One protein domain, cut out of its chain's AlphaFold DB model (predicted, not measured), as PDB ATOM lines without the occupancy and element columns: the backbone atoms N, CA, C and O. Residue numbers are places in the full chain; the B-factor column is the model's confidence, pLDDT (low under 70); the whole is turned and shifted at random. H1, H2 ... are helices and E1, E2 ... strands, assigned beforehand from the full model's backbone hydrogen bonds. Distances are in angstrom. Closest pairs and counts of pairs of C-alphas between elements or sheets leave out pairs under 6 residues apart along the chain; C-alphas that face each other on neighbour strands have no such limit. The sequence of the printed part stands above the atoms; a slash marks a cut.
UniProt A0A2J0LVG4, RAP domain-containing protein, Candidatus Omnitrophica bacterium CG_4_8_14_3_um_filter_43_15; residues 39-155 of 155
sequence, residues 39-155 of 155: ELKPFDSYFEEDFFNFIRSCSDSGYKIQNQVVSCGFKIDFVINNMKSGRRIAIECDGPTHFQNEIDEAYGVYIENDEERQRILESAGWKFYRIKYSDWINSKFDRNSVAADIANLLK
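This is residues 39 to 155 of the 155 residues of the protein "RAP domain-containing protein" of Candidatus Omnitrophica bacterium CG_4_8_14_3_um_filter_43_15 (UniProt A0A2J0LVG4). A strongly twisted four-stranded sheet has H1 and H4 packed over it, with H2 on the opposite face from H1, near the turn between E1 and E2. Between E3 and H2 a long loop swings out, and residues 107 to 113 stick out. The printed part has 117 residues with four named helices and four named strands, in the order H1 E1 E2 E3 H2 E4 H3 H4. The mixed sheet has the order E1, E2, E3, E4; the class is mixed, helices and strands. The whole is compact, with a radius of gyration of the C-alphas of 14.4 A, and spans 42 by 35 by 27 A.

H1, residues 46 to 58, is on the sheet of E1, 63 to 71, E2, 74 to 82, E3, 88 to 94, and E4, 128 to 132. It runs along the strands, over E2 and E3, at a height of 8.4 A; the C-alphas of Glu 48 and Cys 93 are its closest to E3, 6.2 A. E1, E2 and E3 form a meander, two hairpins of antiparallel neighbours: N 66 and O 79 are 2.9 A apart, N 91 and O 78 2.8 A. E1 bends by 85 degrees at residue 68. H2, residues 111 to 123, is on the opposite face from H1; its closest C-alphas to E2 are those of Arg 117 and Phe 74, 7.0 A. E3, H2 and E4 form a strand-helix-strand unit, parallel strands joined through a helix, with a right-handed crossover; N 129 and O 90 are 2.9 A apart. H3, residues 133 to 136, only grazes the sheet. H4, residues 143 to 154, runs across the strands, at 78 degrees to E2 on the local plane. H1 and H4 are close but not clearly touching, with the C-alphas of Ile 55 and Ala 147 closest, 6.4 A. Every O i to N i+4 pair is within hydrogen-bond range in H1 and H4, and 7 of 9 in H2; H3 is too short for one.

H1 begins at C-alpha 46, (175.468, 171.102, 216.404), and is 18.4 A long. E1 measures 19.6 A, E2 22.1 A, E3 18.9 A, H2 18.8 A and E4 12.8 A. H4, 17.2 A, ends at C-alpha 154, (198.366, 180.592, 219.891).

The C-alphas of Lys 84 and Ile 103 are the two farthest apart, 43.0 A. The printed part has no cut. The link from E3 to H2, 16 residues, is long. Residues 96 to 113 have pLDDT under 70.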
ATOM      1  N   GLU A  39     191.736 161.304 214.241       81.88
ATOM      2  CA  GLU A  39     190.326 161.028 214.014       81.88
ATOM      3  C   GLU A  39     189.475 161.944 214.887       81.88
ATOM      4  O   GLU A  39     189.707 162.080 216.093       81.88
ATOM      5  N   LEU A  40     188.490 162.576 214.255       89.06
ATOM      6  CA  LEU A  40     187.462 163.319 214.964       89.06
ATOM      7  C   LEU A  40     186.539 162.328 215.662       89.06
ATOM      8  O   LEU A  40     186.069 161.362 215.059       89.06
ATOM      9  N   LYS A  41     186.277 162.586 216.936       90.75
ATOM     10  CA  LYS A  41     185.233 161.902 217.696       90.75
ATOM     11  C   LYS A  41     183.863 162.472 217.292       90.75
ATOM     12  O   LYS A  41     183.820 163.548 216.691       90.75
ATOM     13  N   PRO A  42     182.743 161.802 217.605       90.69
ATOM     14  CA  PRO A  42     181.431 162.436 217.505       90.69
ATOM     15  C   PRO A  42     181.412 163.750 218.302       90.69
ATOM     16  O   PRO A  42     181.957 163.798 219.405       90.69
ATOM     17  N   PHE A  43     180.852 164.808 217.717       90.19
ATOM     18  CA  PHE A  43     180.549 166.055 218.433       90.19
ATOM     19  C   PHE A  43     179.436 165.808 219.446       90.19
ATOM     20  O   PHE A  43     178.672 164.879 219.225       90.19
ATOM     21  N   ASP A  44     179.325 166.613 220.502       84.56
ATOM     22  CA  ASP A  44     178.227 166.525 221.479       84.56
ATOM     23  C   ASP A  44     177.032 167.433 221.125       84.56
ATOM     24  O   ASP A  44     175.964 167.347 221.733       84.56
ATOM     25  N   SER A  45     177.195 168.324 220.140       86.75
ATOM     26  CA  SER A  45     176.138 169.230 219.684       86.75
ATOM     27  C   SER A  45     176.394 169.786 218.278       86.75
ATOM     28  O   SER A  45     177.524 169.819 217.787       86.75
ATOM     29  N   TYR A  46     175.341 170.321 217.645       89.56
ATOM     30  CA  TYR A  46     175.468 171.102 216.404       89.56
ATOM     31  C   TYR A  46     176.329 172.360 216.570       89.56
ATOM     32  O   TYR A  46     176.935 172.822 215.608       89.56
ATOM     33  N   PHE A  47     176.375 172.928 217.779       91.31
ATOM     34  CA  PHE A  47     177.220 174.081 218.071       91.31
ATOM     35  C   PHE A  47     178.699 173.716 217.929       91.31
ATOM     36  O   PHE A  47     179.433 174.407 217.226       91.31
ATOM     37  N   GLU A  48     179.122 172.600 218.520       93.69
ATOM     38  CA  GLU A  48     180.495 172.116 218.384       93.69
ATOM     39  C   GLU A  48     180.870 171.816 216.929       93.69
ATOM     40  O   GLU A  48     181.963 172.174 216.482       93.69
ATOM     41  N   GLU A  49     179.970 171.177 216.179       94.25
ATOM     42  CA  GLU A  49     180.194 170.866 214.766       94.25
ATOM     43  C   GLU A  49     180.353 172.146 213.924       94.25
ATOM     44  O   GLU A  49     181.291 172.262 213.127       94.25
ATOM     45  N   ASP A  50     179.477 173.135 214.120       95.19
ATOM     46  CA  ASP A  50     179.538 174.422 213.419       95.19
ATOM     47  C   ASP A  50     180.802 175.212 213.794       95.19
ATOM     48  O   ASP A  50     181.508 175.716 212.916       95.19
ATOM     49  N   PHE A  51     181.161 175.241 215.082       95.94
ATOM     50  CA  PHE A  51     182.411 175.832 215.560       95.94
ATOM     51  C   PHE A  51     183.638 175.173 214.921       95.94
ATOM     52  O   PHE A  51     184.531 175.871 214.425       95.94
ATOM     53  N   PHE A  52     183.683 173.838 214.888       96.06
ATOM     54  CA  PHE A  52     184.777 173.094 214.275       96.06
ATOM     55  C   PHE A  52     184.942 173.459 212.797       96.06
ATOM     56  O   PHE A  52     186.053 173.763 212.352       96.06
ATOM     57  N   ASN A  53     183.841 173.464 212.042       95.88
ATOM     58  CA  ASN A  53     183.846 173.811 210.623       95.88
ATOM     59  C   ASN A  53     184.295 175.260 210.397       95.88
ATOM     60  O   ASN A  53     185.133 175.516 209.526       95.88
ATOM     61  N   PHE A  54     183.805 176.193 211.217       96.44
ATOM     62  CA  PHE A  54     184.202 177.595 211.175       96.44
ATOM     63  C   PHE A  54     185.706 177.767 211.422       96.44
ATOM     64  O   PHE A  54     186.414 178.284 210.554       96.44
ATOM     65  N   ILE A  55     186.231 177.282 212.550       95.69
ATOM     66  CA  ILE A  55     187.654 177.440 212.880       95.69
ATOM     67  C   ILE A  55     188.540 176.737 211.865       95.69
ATOM     68  O   ILE A  55     189.567 177.294 211.476       95.69
ATOM     69  N   ARG A  56     188.147 175.558 211.379       93.94
ATOM     70  CA  ARG A  56     188.875 174.866 210.312       93.94
ATOM     71  C   ARG A  56     188.946 175.703 209.034       93.94
ATOM     72  O   ARG A  56     189.985 175.688 208.384       93.94
ATOM     73  N   SER A  57     187.886 176.436 208.688       94.31
ATOM     74  CA  SER A  57     187.868 177.326 207.518       94.31
ATOM     75  C   SER A  57     188.752 178.571 207.677       94.31
ATOM     76  O   SER A  57     189.291 179.067 206.692       94.31
ATOM     77  N   CYS A  58     188.943 179.046 208.912       90.94
ATOM     78  CA  CYS A  58     189.780 180.206 209.237       90.94
ATOM     79  C   CYS A  58     191.245 179.848 209.539       90.94
ATOM     80  O   CYS A  58     192.079 180.741 209.683       90.94
ATOM     81  N   SER A  59     191.553 178.561 209.704       85.38
ATOM     82  CA  SER A  59     192.858 178.080 210.155       85.38
ATOM     83  C   SER A  59     193.780 177.732 208.993       85.38
ATOM     84  O   SER A  59     193.411 176.988 208.087       85.38
ATOM     85  N   ASP A  60     195.031 178.176 209.082       81.62
ATOM     86  CA  ASP A  60     196.095 177.707 208.196       81.62
ATOM     87  C   ASP A  60     196.508 176.260 208.527       81.62
ATOM     88  O   ASP A  60     196.275 175.748 209.625       81.62
ATOM     89  N   SER A  61     197.256 175.622 207.619       78.56
ATOM     90  CA  SER A  61     197.785 174.251 207.767       78.56
ATOM     91  C   SER A  61     198.708 174.022 208.978       78.56
ATOM     92  O   SER A  61     199.122 172.893 209.236       78.56
ATOM     93  N   GLY A  62     199.054 175.079 209.719       84.75
ATOM     94  CA  GLY A  62     199.855 175.014 210.940       84.75
ATOM     95  C   GLY A  62     199.064 174.701 212.213       84.75
ATOM     96  O   GLY A  62     199.694 174.415 213.234       84.75
ATOM     97  N   TYR A  63     197.729 174.746 212.176       90.94
ATOM     98  CA  TYR A  63     196.888 174.422 213.327       90.94
ATOM     99  C   TYR A  63     196.343 172.993 213.245       90.94
ATOM    100  O   TYR A  63     195.831 172.560 212.214       90.94
ATOM    101  N   LYS A  64     196.429 172.261 214.358       91.69
ATOM    102  CA  LYS A  64     195.774 170.965 214.552       91.69
ATOM    103  C   LYS A  64     194.633 171.139 215.548       91.69
ATOM    104  O   LYS A  64     194.868 171.594 216.664       91.69
ATOM    105  N   ILE A  65     193.427 170.754 215.145       93.62
ATOM    106  CA  ILE A  65     192.219 170.804 215.974       93.62
ATOM    107  C   ILE A  65     191.856 169.365 216.343       93.62
ATOM    108  O   ILE A  65     191.787 168.504 215.465       93.62
ATOM    109  N   GLN A  66     191.662 169.096 217.629       93.38
ATOM    110  CA  GLN A  66     191.219 167.802 218.149       93.38
ATOM    111  C   GLN A  66     189.982 168.031 219.003       93.38
ATOM    112  O   GLN A  66     190.000 168.944 219.823       93.38
ATOM    113  N   ASN A  67     188.938 167.226 218.826       94.81
ATOM    114  CA  ASN A  67     187.735 167.318 219.641       94.81
ATOM    115  C   ASN A  67     187.702 166.243 220.732       94.81
ATOM    116  O   ASN A  67     188.324 165.181 220.614       94.81
ATOM    117  N   GLN A  68     186.956 166.533 221.793       90.62
ATOM    118  CA  GLN A  68     186.623 165.625 222.878       90.62
ATOM    119  C   GLN A  68     187.879 165.000 223.510       90.62
ATOM    120  O   GLN A  68     188.036 163.777 223.622       90.62
ATOM    121  N   VAL A  69     188.835 165.861 223.866       88.94
ATOM    122  CA  VAL A  69     190.147 165.493 224.410       88.94
ATOM    123  C   VAL A  69     190.025 165.207 225.901       88.94
ATOM    124  O   VAL A  69     189.429 165.980 226.638       88.94
ATOM    125  N   VAL A  70     190.618 164.104 226.362       84.56
ATOM    126  CA  VAL A  70     190.642 163.760 227.789       84.56
ATOM    127  C   VAL A  70     191.943 164.258 228.413       84.56
ATOM    128  O   VAL A  70     193.028 164.012 227.884       84.56
ATOM    129  N   SER A  71     191.846 164.953 229.544       81.06
ATOM    130  CA  SER A  71     192.983 165.412 230.340       81.06
ATOM    131  C   SER A  71     192.612 165.461 231.819       81.06
ATOM    132  O   SER A  71     191.511 165.871 232.162       81.06
ATOM    133  N   CYS A  72     193.505 165.028 232.713       75.75
ATOM    134  CA  CYS A  72     193.263 165.023 234.164       75.75
ATOM    135  C   CYS A  72     191.985 164.275 234.594       75.75
ATOM    136  O   CYS A  72     191.403 164.605 235.619       75.75
ATOM    137  N   GLY A  73     191.545 163.279 233.813       73.62
ATOM    138  CA  GLY A  73     190.288 162.555 234.047       73.62
ATOM    139  C   GLY A  73     189.028 163.297 233.578       73.62
ATOM    140  O   GLY A  73     187.927 162.783 233.744       73.62
ATOM    141  N   PHE A  74     189.180 164.468 232.960       82.69
ATOM    142  CA  PHE A  74     188.095 165.313 232.477       82.69
ATOM    143  C   PHE A  74     188.103 165.447 230.950       82.69
ATOM    144  O   PHE A  74     189.136 165.261 230.306       82.69
ATOM    145  N   LYS A  75     186.945 165.780 230.375       85.56
ATOM    146  CA  LYS A  75     186.766 166.051 228.943       85.56
ATOM    147  C   LYS A  75     186.970 167.547 228.670       85.56
ATOM    148  O   LYS A  75     186.598 168.367 229.503       85.56
ATOM    149  N   ILE A  76     187.580 167.860 227.533       91.19
ATOM    150  CA  ILE A  76     187.701 169.194 226.939       91.19
ATOM    151  C   ILE A  76     187.096 169.103 225.538       91.19
ATOM    152  O   ILE A  76     187.514 168.230 224.763       91.19
ATOM    153  N   ASP A  77     186.182 170.007 225.191       93.88
ATOM    154  CA  ASP A  77     185.457 169.947 223.912       93.88
ATOM    155  C   ASP A  77     186.414 170.023 222.727       93.88
ATOM    156  O   ASP A  77     186.341 169.199 221.815       93.88
ATOM    157  N   PHE A  78     187.373 170.956 222.756       95.56
ATOM    158  CA  PHE A  78     188.440 171.009 221.762       95.56
ATOM    159  C   PHE A  78     189.801 171.395 222.326       95.56
ATOM    160  O   PHE A  78     189.942 172.208 223.233       95.56
ATOM    161  N   VAL A  79     190.845 170.888 221.679       95.62
ATOM    162  CA  VAL A  79     192.207 171.399 221.804       95.62
ATOM    163  C   VAL A  79     192.675 171.882 220.443       95.62
ATOM    164  O   VAL A  79     192.683 171.123 219.471       95.62
ATOM    165  N   ILE A  80     193.114 173.139 220.390       95.00
ATOM    166  CA  ILE A  80     193.756 173.713 219.206       95.00
ATOM    167  C   ILE A  80     195.243 173.854 219.495       95.00
ATOM    168  O   ILE A  80     195.640 174.488 220.472       95.00
ATOM    169  N   ASN A  81     196.067 173.249 218.643       92.69
ATOM    170  CA  ASN A  81     197.518 173.234 218.750       92.69
ATOM    171  C   ASN A  81     198.149 173.938 217.545       92.69
ATOM    172  O   ASN A  81     197.878 173.586 216.398       92.69
ATOM    173  N   ASN A  82     199.029 174.899 217.806       92.56
ATOM    174  CA  ASN A  82     199.921 175.464 216.808       92.56
ATOM    175  C   ASN A  82     201.161 174.578 216.677       92.56
ATOM    176  O   ASN A  82     202.080 174.641 217.492       92.56
ATOM    177  N   MET A  83     201.228 173.797 215.600       87.75
ATOM    178  CA  MET A  83     202.311 172.839 215.373       87.75
ATOM    179  C   MET A  83     203.685 173.506 215.199       87.75
ATOM    180  O   MET A  83     204.703 172.840 215.371       87.75
ATOM    181  N   LYS A  84     203.736 174.808 214.873       87.44
ATOM    182  CA  LYS A  84     204.993 175.560 214.731       87.44
ATOM    183  C   LYS A  84     205.534 176.046 216.076       87.44
ATOM    184  O   LYS A  84     206.733 175.951 216.308       87.44
ATOM    185  N   SER A  85     204.674 176.590 216.939       88.56
ATOM    186  CA  SER A  85     205.086 177.131 218.245       88.56
ATOM    187  C   SER A  85     204.998 176.107 219.382       88.56
ATOM    188  O   SER A  85     205.565 176.329 220.450       88.56
ATOM    189  N   GLY A  86     204.274 175.003 219.178       86.94
ATOM    190  CA  GLY A  86     203.933 174.023 220.210       86.94
ATOM    191  C   GLY A  86     202.910 174.532 221.234       86.94
ATOM    192  O   GLY A  86     202.630 173.830 222.208       86.94
ATOM    193  N   ARG A  87     202.367 175.746 221.051       91.12
ATOM    194  CA  ARG A  87     201.341 176.315 221.935       91.12
ATOM    195  C   ARG A  87     200.003 175.641 221.682       91.12
ATOM    196  O   ARG A  87     199.645 175.353 220.543       91.12
ATOM    197  N   ARG A  88     199.249 175.436 222.758       94.00
ATOM    198  CA  ARG A  88     197.925 174.822 222.720       94.00
ATOM    199  C   ARG A  88     196.980 175.514 223.682       94.00
ATOM    200  O   ARG A  88     197.414 175.978 224.735       94.00
ATOM    201  N   ILE A  89     195.706 175.525 223.328       96.62
ATOM    202  CA  ILE A  89     194.627 176.020 224.180       96.62
ATOM    203  C   ILE A  89     193.490 175.008 224.221       96.62
ATOM    204  O   ILE A  89     193.277 174.274 223.253       96.62
ATOM    205  N   ALA A  90     192.800 174.973 225.356       96.50
ATOM    206  CA  ALA A  90     191.529 174.291 225.520       96.50
ATOM    207  C   ALA A  90     190.412 175.244 225.079       96.50
ATOM    208  O   ALA A  90     190.427 176.421 225.449       96.50
ATOM    209  N   ILE A  91     189.471 174.752 224.284       96.69
ATOM    210  CA  ILE A  91     188.257 175.474 223.916       96.69
ATOM    211  C   ILE A  91     187.069 174.732 224.507       96.69
ATOM    212  O   ILE A  91     186.993 173.513 224.361       96.69
ATOM    213  N   GLU A  92     186.142 175.483 225.094       94.88
ATOM    214  CA  GLU A  92     184.839 174.966 225.519       94.88
ATOM    215  C   GLU A  92     183.738 175.684 224.732       94.88
ATOM    216  O   GLU A  92     183.737 176.919 224.599       94.88
ATOM    217  N   CYS A  93     182.816 174.895 224.198       92.88
ATOM    218  CA  CYS A  93     181.596 175.342 223.552       92.88
ATOM    219  C   CYS A  93     180.474 175.322 224.596       92.88
ATOM    220  O   CYS A  93     179.623 174.439 224.602       92.88
ATOM    221  N   ASP A  94     180.464 176.332 225.470       88.12
ATOM    222  CA  ASP A  94     179.535 176.443 226.596       88.12
ATOM    223  C   ASP A  94     178.101 176.649 226.114       88.12
ATOM    224  O   ASP A  94     177.650 177.762 225.811       88.12
ATOM    225  N   GLY A  95     177.364 175.555 226.046       79.50
ATOM    226  CA  GLY A  95     176.039 175.523 225.477       79.50
ATOM    227  C   GLY A  95     175.301 174.250 225.814       79.50
ATOM    228  O   GLY A  95     175.880 173.332 226.389       79.50
ATOM    229  N   PRO A  96     174.022 174.189 225.431       68.06
ATOM    230  CA  PRO A  96     173.276 172.966 225.553       68.06
ATOM    231  C   PRO A  96     173.923 171.844 224.719       68.06
ATOM    232  O   PRO A  96     174.134 171.986 223.509       68.06
ATOM    233  N   THR A  97     174.217 170.719 225.366       57.94
ATOM    234  CA  THR A  97     174.526 169.414 224.773       57.94
ATOM    235  C   THR A  97     173.278 168.875 224.087       57.94
ATOM    236  O   THR A  97     172.556 168.007 224.572       57.94
ATOM    237  N   HIS A  98     172.945 169.451 222.939       47.84
ATOM    238  CA  HIS A  98     171.803 168.997 222.166       47.84
ATOM    239  C   HIS A  98     172.090 167.637 221.518       47.84
ATOM    240  O   HIS A  98     172.488 167.575 220.355       47.84
ATOM    241  N   PHE A  99     171.763 166.553 222.226       48.25
ATOM    242  CA  PHE A  99     171.418 165.278 221.605       48.25
ATOM    243  C   PHE A  99     170.072 164.736 222.085       48.25
ATOM    244  O   PHE A  99     169.942 164.330 223.230       48.25
ATOM    245  N   GLN A 100     169.112 164.703 221.148       44.69
ATOM    246  CA  GLN A 100     167.854 163.936 221.006       44.69
ATOM    247  C   GLN A 100     166.908 163.668 222.205       44.69
ATOM    248  O   GLN A 100     165.740 163.393 221.949       44.69
ATOM    249  N   ASN A 101     167.334 163.740 223.467       42.66
ATOM    250  CA  ASN A 101     166.528 163.457 224.655       42.66
ATOM    251  C   ASN A 101     166.808 164.514 225.742       42.66
ATOM    252  O   ASN A 101     167.782 164.443 226.482       42.66
ATOM    253  N   GLU A 102     165.913 165.497 225.813       45.72
ATOM    254  CA  GLU A 102     165.982 166.786 226.527       45.72
ATOM    255  C   GLU A 102     166.009 166.748 228.078       45.72
ATOM    256  O   GLU A 102     165.613 167.724 228.712       45.72
ATOM    257  N   ILE A 103     166.416 165.662 228.742       43.59
ATOM    258  CA  ILE A 103     166.116 165.501 230.185       43.59
ATOM    259  C   ILE A 103     167.314 165.762 231.118       43.59
ATOM    260  O   ILE A 103     167.107 166.218 232.243       43.59
ATOM    261  N   ASP A 104     168.556 165.588 230.663       42.50
ATOM    262  CA  ASP A 104     169.723 165.637 231.566       42.50
ATOM    263  C   ASP A 104     170.264 167.057 231.821       42.50
ATOM    264  O   ASP A 104     170.960 167.300 232.806       42.50
ATOM    265  N   GLU A 105     169.878 168.032 230.998       44.50
ATOM    266  CA  GLU A 105     170.338 169.425 231.098       44.50
ATOM    267  C   GLU A 105     169.485 170.287 232.048       44.50
ATOM    268  O   GLU A 105     169.925 171.323 232.549       44.50
ATOM    269  N   ALA A 106     168.257 169.841 232.340       39.78
ATOM    270  CA  ALA A 106     167.296 170.563 233.175       39.78
ATOM    271  C   ALA A 106     167.606 170.485 234.683       39.78
ATOM    272  O   ALA A 106     167.117 171.304 235.463       39.78
ATOM    273  N   TYR A 107     168.437 169.532 235.109       37.03
ATOM    274  CA  TYR A 107     168.908 169.412 236.486       37.03
ATOM    275  C   TYR A 107     170.377 169.804 236.519       37.03
ATOM    276  O   TYR A 107     171.215 168.951 236.273       37.03
ATOM    277  N   GLY A 108     170.681 171.075 236.812       42.94
ATOM    278  CA  GLY A 108     172.025 171.676 236.896       42.94
ATOM    279  C   GLY A 108     173.010 171.011 237.873       42.94
ATOM    280  O   GLY A 108     173.537 171.657 238.774       42.94
ATOM    281  N   VAL A 109     173.278 169.722 237.679       39.97
ATOM    282  CA  VAL A 109     174.111 168.822 238.483       39.97
ATOM    283  C   VAL A 109     175.600 168.984 238.134       39.97
ATOM    284  O   VAL A 109     176.460 168.487 238.853       39.97
ATOM    285  N   TYR A 110     175.937 169.743 237.086       49.91
ATOM    286  CA  TYR A 110     177.320 169.922 236.627       49.91
ATOM    287  C   TYR A 110     178.069 171.108 237.272       49.91
ATOM    288  O   TYR A 110     179.293 171.154 237.221       49.91
ATOM    289  N   ILE A 111     177.377 172.040 237.940       52.34
ATOM    290  CA  ILE A 111     177.931 173.373 238.265       52.34
ATOM    291  C   ILE A 111     179.019 173.344 239.357       52.34
ATOM    292  O   ILE A 111     179.987 174.095 239.269       52.34
ATOM    293  N   GLU A 112     178.919 172.472 240.366       52.16
ATOM    294  CA  GLU A 112     179.934 172.416 241.437       52.16
ATOM    295  C   GLU A 112     181.241 171.753 240.973       52.16
ATOM    296  O   GLU A 112     182.332 172.212 241.314       52.16
ATOM    297  N   ASN A 113     181.142 170.721 240.129       61.84
ATOM    298  CA  ASN A 113     182.312 170.048 239.563       61.84
ATOM    299  C   ASN A 113     182.965 170.855 238.435       61.84
ATOM    300  O   ASN A 113     184.135 170.622 238.139       61.84
ATOM    301  N   ASP A 114     182.250 171.792 237.807       72.88
ATOM    302  CA  ASP A 114     182.768 172.599 236.699       72.88
ATOM    303  C   ASP A 114     183.905 173.529 237.129       72.88
ATOM    304  O   ASP A 114     184.949 173.582 236.472       72.88
ATOM    305  N   GLU A 115     183.750 174.210 238.266       80.69
ATOM    306  CA  GLU A 115     184.807 175.078 238.788       80.69
ATOM    307  C   GLU A 115     186.034 174.279 239.230       80.69
ATOM    308  O   GLU A 115     187.167 174.676 238.951       80.69
ATOM    309  N   GLU A 116     185.832 173.153 239.922       82.19
ATOM    310  CA  GLU A 116     186.936 172.293 240.352       82.19
ATOM    311  C   GLU A 116     187.647 171.669 239.145       82.19
ATOM    312  O   GLU A 116     188.876 171.734 239.065       82.19
ATOM    313  N   ARG A 117     186.888 171.159 238.163       84.44
ATOM    314  CA  ARG A 117     187.413 170.674 236.879       84.44
ATOM    315  C   ARG A 117     188.289 171.735 236.234       84.44
ATOM    316  O   ARG A 117     189.433 171.444 235.879       84.44
ATOM    317  N   GLN A 118     187.768 172.952 236.073       87.56
ATOM    318  CA  GLN A 118     188.512 174.020 235.417       87.56
ATOM    319  C   GLN A 118     189.790 174.349 236.192       87.56
ATOM    320  O   GLN A 118     190.857 174.403 235.585       87.56
ATOM    321  N   ARG A 119     189.729 174.472 237.525       87.94
ATOM    322  CA  ARG A 119     190.921 174.721 238.356       87.94
ATOM    323  C   ARG A 119     191.968 173.621 238.210       87.94
ATOM    324  O   ARG A 119     193.160 173.926 238.138       87.94
ATOM    325  N   ILE A 120     191.558 172.353 238.160       83.81
ATOM    326  CA  ILE A 120     192.474 171.220 237.957       83.81
ATOM    327  C   ILE A 120     193.137 171.308 236.579       83.81
ATOM    328  O   ILE A 120     194.359 171.183 236.480       83.81
ATOM    329  N   LEU A 121     192.363 171.562 235.524       88.00
ATOM    330  CA  LEU A 121     192.880 171.651 234.159       88.00
ATOM    331  C   LEU A 121     193.795 172.871 233.967       88.00
ATOM    332  O   LEU A 121     194.866 172.745 233.372       88.00
ATOM    333  N   GLU A 122     193.447 174.026 234.531       93.06
ATOM    334  CA  GLU A 122     194.311 175.214 234.540       93.06
ATOM    335  C   GLU A 122     195.600 174.974 235.338       93.06
ATOM    336  O   GLU A 122     196.684 175.338 234.880       93.06
ATOM    337  N   SER A 123     195.522 174.273 236.477       88.56
ATOM    338  CA  SER A 123     196.710 173.857 237.245       88.56
ATOM    339  C   SER A 123     197.602 172.891 236.459       88.56
ATOM    340  O   SER A 123     198.820 172.891 236.632       88.56
ATOM    341  N   ALA A 124     197.018 172.093 235.558       83.75
ATOM    342  CA  ALA A 124     197.743 171.243 234.615       83.75
ATOM    343  C   ALA A 124     198.329 172.014 233.411       83.75
ATOM    344  O   ALA A 124     198.980 171.422 232.545       83.75
ATOM    345  N   GLY A 125     198.130 173.335 233.358       89.75
ATOM    346  CA  GLY A 125     198.679 174.225 232.341       89.75
ATOM    347  C   GLY A 125     197.771 174.439 231.132       89.75
ATOM    348  O   GLY A 125     198.240 174.964 230.119       89.75
ATOM    349  N   TRP A 126     196.497 174.038 231.195       94.31
ATOM    350  CA  TRP A 126     195.537 174.396 230.155       94.31
ATOM    351  C   TRP A 126     195.165 175.870 230.243       94.31
ATOM    352  O   TRP A 126     194.890 176.406 231.312       94.31
ATOM    353  N   LYS A 127     195.128 176.522 229.083       95.88
ATOM    354  CA  LYS A 127     194.561 177.857 228.927       95.88
ATOM    355  C   LYS A 127     193.228 177.722 228.210       95.88
ATOM    356  O   LYS A 127     193.214 177.229 227.082       95.88
ATOM    357  N   PHE A 128     192.154 178.150 228.862       95.06
ATOM    358  CA  PHE A 128     190.804 178.061 228.324       95.06
ATOM    359  C   PHE A 128     190.434 179.277 227.478       95.06
ATOM    360  O   PHE A 128     190.795 180.413 227.791       95.06
ATOM    361  N   TYR A 129     189.661 179.020 226.430       96.50
ATOM    362  CA  TYR A 129     188.869 180.006 225.715       96.50
ATOM    363  C   TYR A 129     187.442 179.464 225.596       96.50
ATOM    364  O   TYR A 129     187.233 178.385 225.049       96.50
ATOM    365  N   ARG A 130     186.470 180.183 226.157       95.00
ATOM    366  CA  ARG A 130     185.075 179.735 226.249       95.00
ATOM    367  C   ARG A 130     184.207 180.526 225.282       95.00
ATOM    368  O   ARG A 130     184.317 181.752 225.226       95.00
ATOM    369  N   ILE A 131     183.335 179.839 224.550       94.62
ATOM    370  CA  ILE A 131     182.361 180.458 223.646       94.62
ATOM    371  C   ILE A 131     180.973 180.069 224.120       94.62
ATOM    372  O   ILE A 131     180.644 178.889 224.158       94.62
ATOM    373  N   LYS A 132     180.143 181.058 224.447       92.56
ATOM    374  CA  LYS A 132     178.762 180.801 224.847       92.56
ATOM    375  C   LYS A 132     177.902 180.515 223.626       92.56
ATOM    376  O   LYS A 132     177.932 181.267 222.651       92.56
ATOM    377  N   TYR A 133     177.041 179.514 223.728       91.19
ATOM    378  CA  TYR A 133     176.071 179.179 222.691       91.19
ATOM    379  C   TYR A 133     175.174 180.359 222.320       91.19
ATOM    380  O   TYR A 133     174.963 180.616 221.139       91.19
ATOM    381  N   SER A 134     174.706 181.122 223.316       90.75
ATOM    382  CA  SER A 134     173.864 182.308 223.104       90.75
ATOM    383  C   SER A 134     174.526 183.355 222.211       90.75
ATOM    384  O   SER A 134     173.850 184.005 221.415       90.75
ATOM    385  N   ASP A 135     175.843 183.510 222.343       93.50
ATOM    386  CA  ASP A 135     176.620 184.412 221.504       93.50
ATOM    387  C   ASP A 135     176.785 183.793 220.115       93.50
ATOM    388  O   ASP A 135     176.531 184.451 219.111       93.50
ATOM    389  N   TRP A 136     177.093 182.496 220.039       93.50
ATOM    390  CA  TRP A 136     177.309 181.797 218.775       93.50
ATOM    391  C   TRP A 136     176.105 181.815 217.822       93.50
ATOM    392  O   TRP A 136     176.271 182.007 216.612       93.50
ATOM    393  N   ILE A 137     174.889 181.635 218.348       91.19
ATOM    394  CA  ILE A 137     173.655 181.631 217.543       91.19
ATOM    395  C   ILE A 137     173.152 183.033 217.191       91.19
ATOM    396  O   ILE A 137     172.270 183.183 216.341       91.19
ATOM    397  N   ASN A 138     173.688 184.074 217.825       92.44
ATOM    398  CA  ASN A 138     173.283 185.441 217.551       92.44
ATOM    399  C   ASN A 138     173.840 185.886 216.192       92.44
ATOM    400  O   ASN A 138     175.047 185.982 215.999       92.44
ATOM    401  N   SER A 139     172.961 186.232 215.248       90.31
ATOM    402  CA  SER A 139     173.359 186.649 213.895       90.31
ATOM    403  C   SER A 139     174.216 187.917 213.845       90.31
ATOM    404  O   SER A 139     174.859 188.178 212.831       90.31
ATOM    405  N   LYS A 140     174.225 188.711 214.921       95.19
ATOM    406  CA  LYS A 140     175.063 189.911 215.056       95.19
ATOM    407  C   LYS A 140     176.416 189.633 215.710       95.19
ATOM    408  O   LYS A 140     177.226 190.554 215.794       95.19
ATOM    409  N   PHE A 141     176.644 188.426 216.223       95.06
ATOM    410  CA  PHE A 141     177.904 188.065 216.854       95.06
ATOM    411  C   PHE A 141     179.000 187.908 215.798       95.06
ATOM    412  O   PHE A 141     178.837 187.192 214.807       95.06
ATOM    413  N   ASP A 142     180.122 188.594 216.005       95.44
ATOM    414  CA  ASP A 142     181.257 188.518 215.094       95.44
ATOM    415  C   ASP A 142     182.084 187.263 215.375       95.44
ATOM    416  O   ASP A 142     183.015 187.264 216.174       95.44
ATOM    417  N   ARG A 143     181.778 186.170 214.675       94.75
ATOM    418  CA  ARG A 143     182.546 184.922 214.804       94.75
ATOM    419  C   ARG A 143     184.016 185.089 214.400       94.75
ATOM    420  O   ARG A 143     184.862 184.344 214.885       94.75
ATOM    421  N   ASN A 144     184.365 186.075 213.567       95.38
ATOM    422  CA  ASN A 144     185.768 186.307 213.204       95.38
ATOM    423  C   ASN A 144     186.592 186.811 214.390       95.38
ATOM    424  O   ASN A 144     187.791 186.524 214.448       95.38
ATOM    425  N   SER A 145     185.969 187.496 215.355       95.38
ATOM    426  CA  SER A 145     186.653 187.890 216.587       95.38
ATOM    427  C   SER A 145     187.125 186.658 217.364       95.38
ATOM    428  O   SER A 145     188.250 186.645 217.849       95.38
ATOM    429  N   VAL A 146     186.337 185.574 217.370       95.69
ATOM    430  CA  VAL A 146     186.714 184.295 217.992       95.69
ATOM    431  C   VAL A 146     187.971 183.708 217.351       95.69
ATOM    432  O   VAL A 146     188.905 183.319 218.054       95.69
ATOM    433  N   ALA A 147     188.031 183.669 216.018       94.44
ATOM    434  CA  ALA A 147     189.214 183.180 215.312       94.44
ATOM    435  C   ALA A 147     190.449 184.056 215.590       94.44
ATOM    436  O   ALA A 147     191.549 183.533 215.790       94.44
ATOM    437  N   ALA A 148     190.274 185.381 215.646       94.81
ATOM    438  CA  ALA A 148     191.347 186.318 215.966       94.81
ATOM    439  C   ALA A 148     191.870 186.138 217.401       94.81
ATOM    440  O   ALA A 148     193.085 186.123 217.612       94.81
ATOM    441  N   ASP A 149     190.976 185.947 218.371       95.75
ATOM    442  CA  ASP A 149     191.330 185.705 219.767       95.75
ATOM    443  C   ASP A 149     192.077 184.378 219.927       95.75
ATOM    444  O   ASP A 149     193.167 184.352 220.504       95.75
ATOM    445  N   ILE A 150     191.576 183.297 219.321       95.00
ATOM    446  CA  ILE A 150     192.254 181.992 219.283       95.00
ATOM    447  C   ILE A 150     193.656 182.123 218.675       95.00
ATOM    448  O   ILE A 150     194.633 181.645 219.257       95.00
ATOM    449  N   ALA A 151     193.790 182.817 217.543       92.94
ATOM    450  CA  ALA A 151     195.087 183.044 216.917       92.94
ATOM    451  C   ALA A 151     196.030 183.842 217.832       92.94
ATOM    452  O   ALA A 151     197.211 183.516 217.928       92.94
ATOM    453  N   ASN A 152     195.532 184.860 218.539       94.00
ATOM    454  CA  ASN A 152     196.324 185.636 219.495       94.00
ATOM    455  C   ASN A 152     196.800 184.800 220.688       94.00
ATOM    456  O   ASN A 152     197.915 185.002 221.162       94.00
ATOM    457  N   LEU A 153     195.986 183.853 221.154       93.75
ATOM    458  CA  LEU A 153     196.350 182.932 222.229       93.75
ATOM    459  C   LEU A 153     197.389 181.880 221.799       93.75
ATOM    460  O   LEU A 153     198.080 181.330 222.660       93.75
ATOM    461  N   LEU A 154     197.491 181.606 220.494       91.06
ATOM    462  CA  LEU A 154     198.366 180.592 219.891       91.06
ATOM    463  C   LEU A 154     199.637 181.144 219.218       91.06
ATOM    464  O   LEU A 154     200.511 180.348 218.841       91.06
ATOM    465  N   LYS A 155     199.751 182.468 219.056       86.06
ATOM    466  CA  LYS A 155     201.037 183.169 218.858       86.06
ATOM    467  C   LYS A 155     201.921 182.894 220.053       86.06
ATOM    468  O   LYS A 155     203.139 182.662 219.894       86.06
TER     469      LYS A 155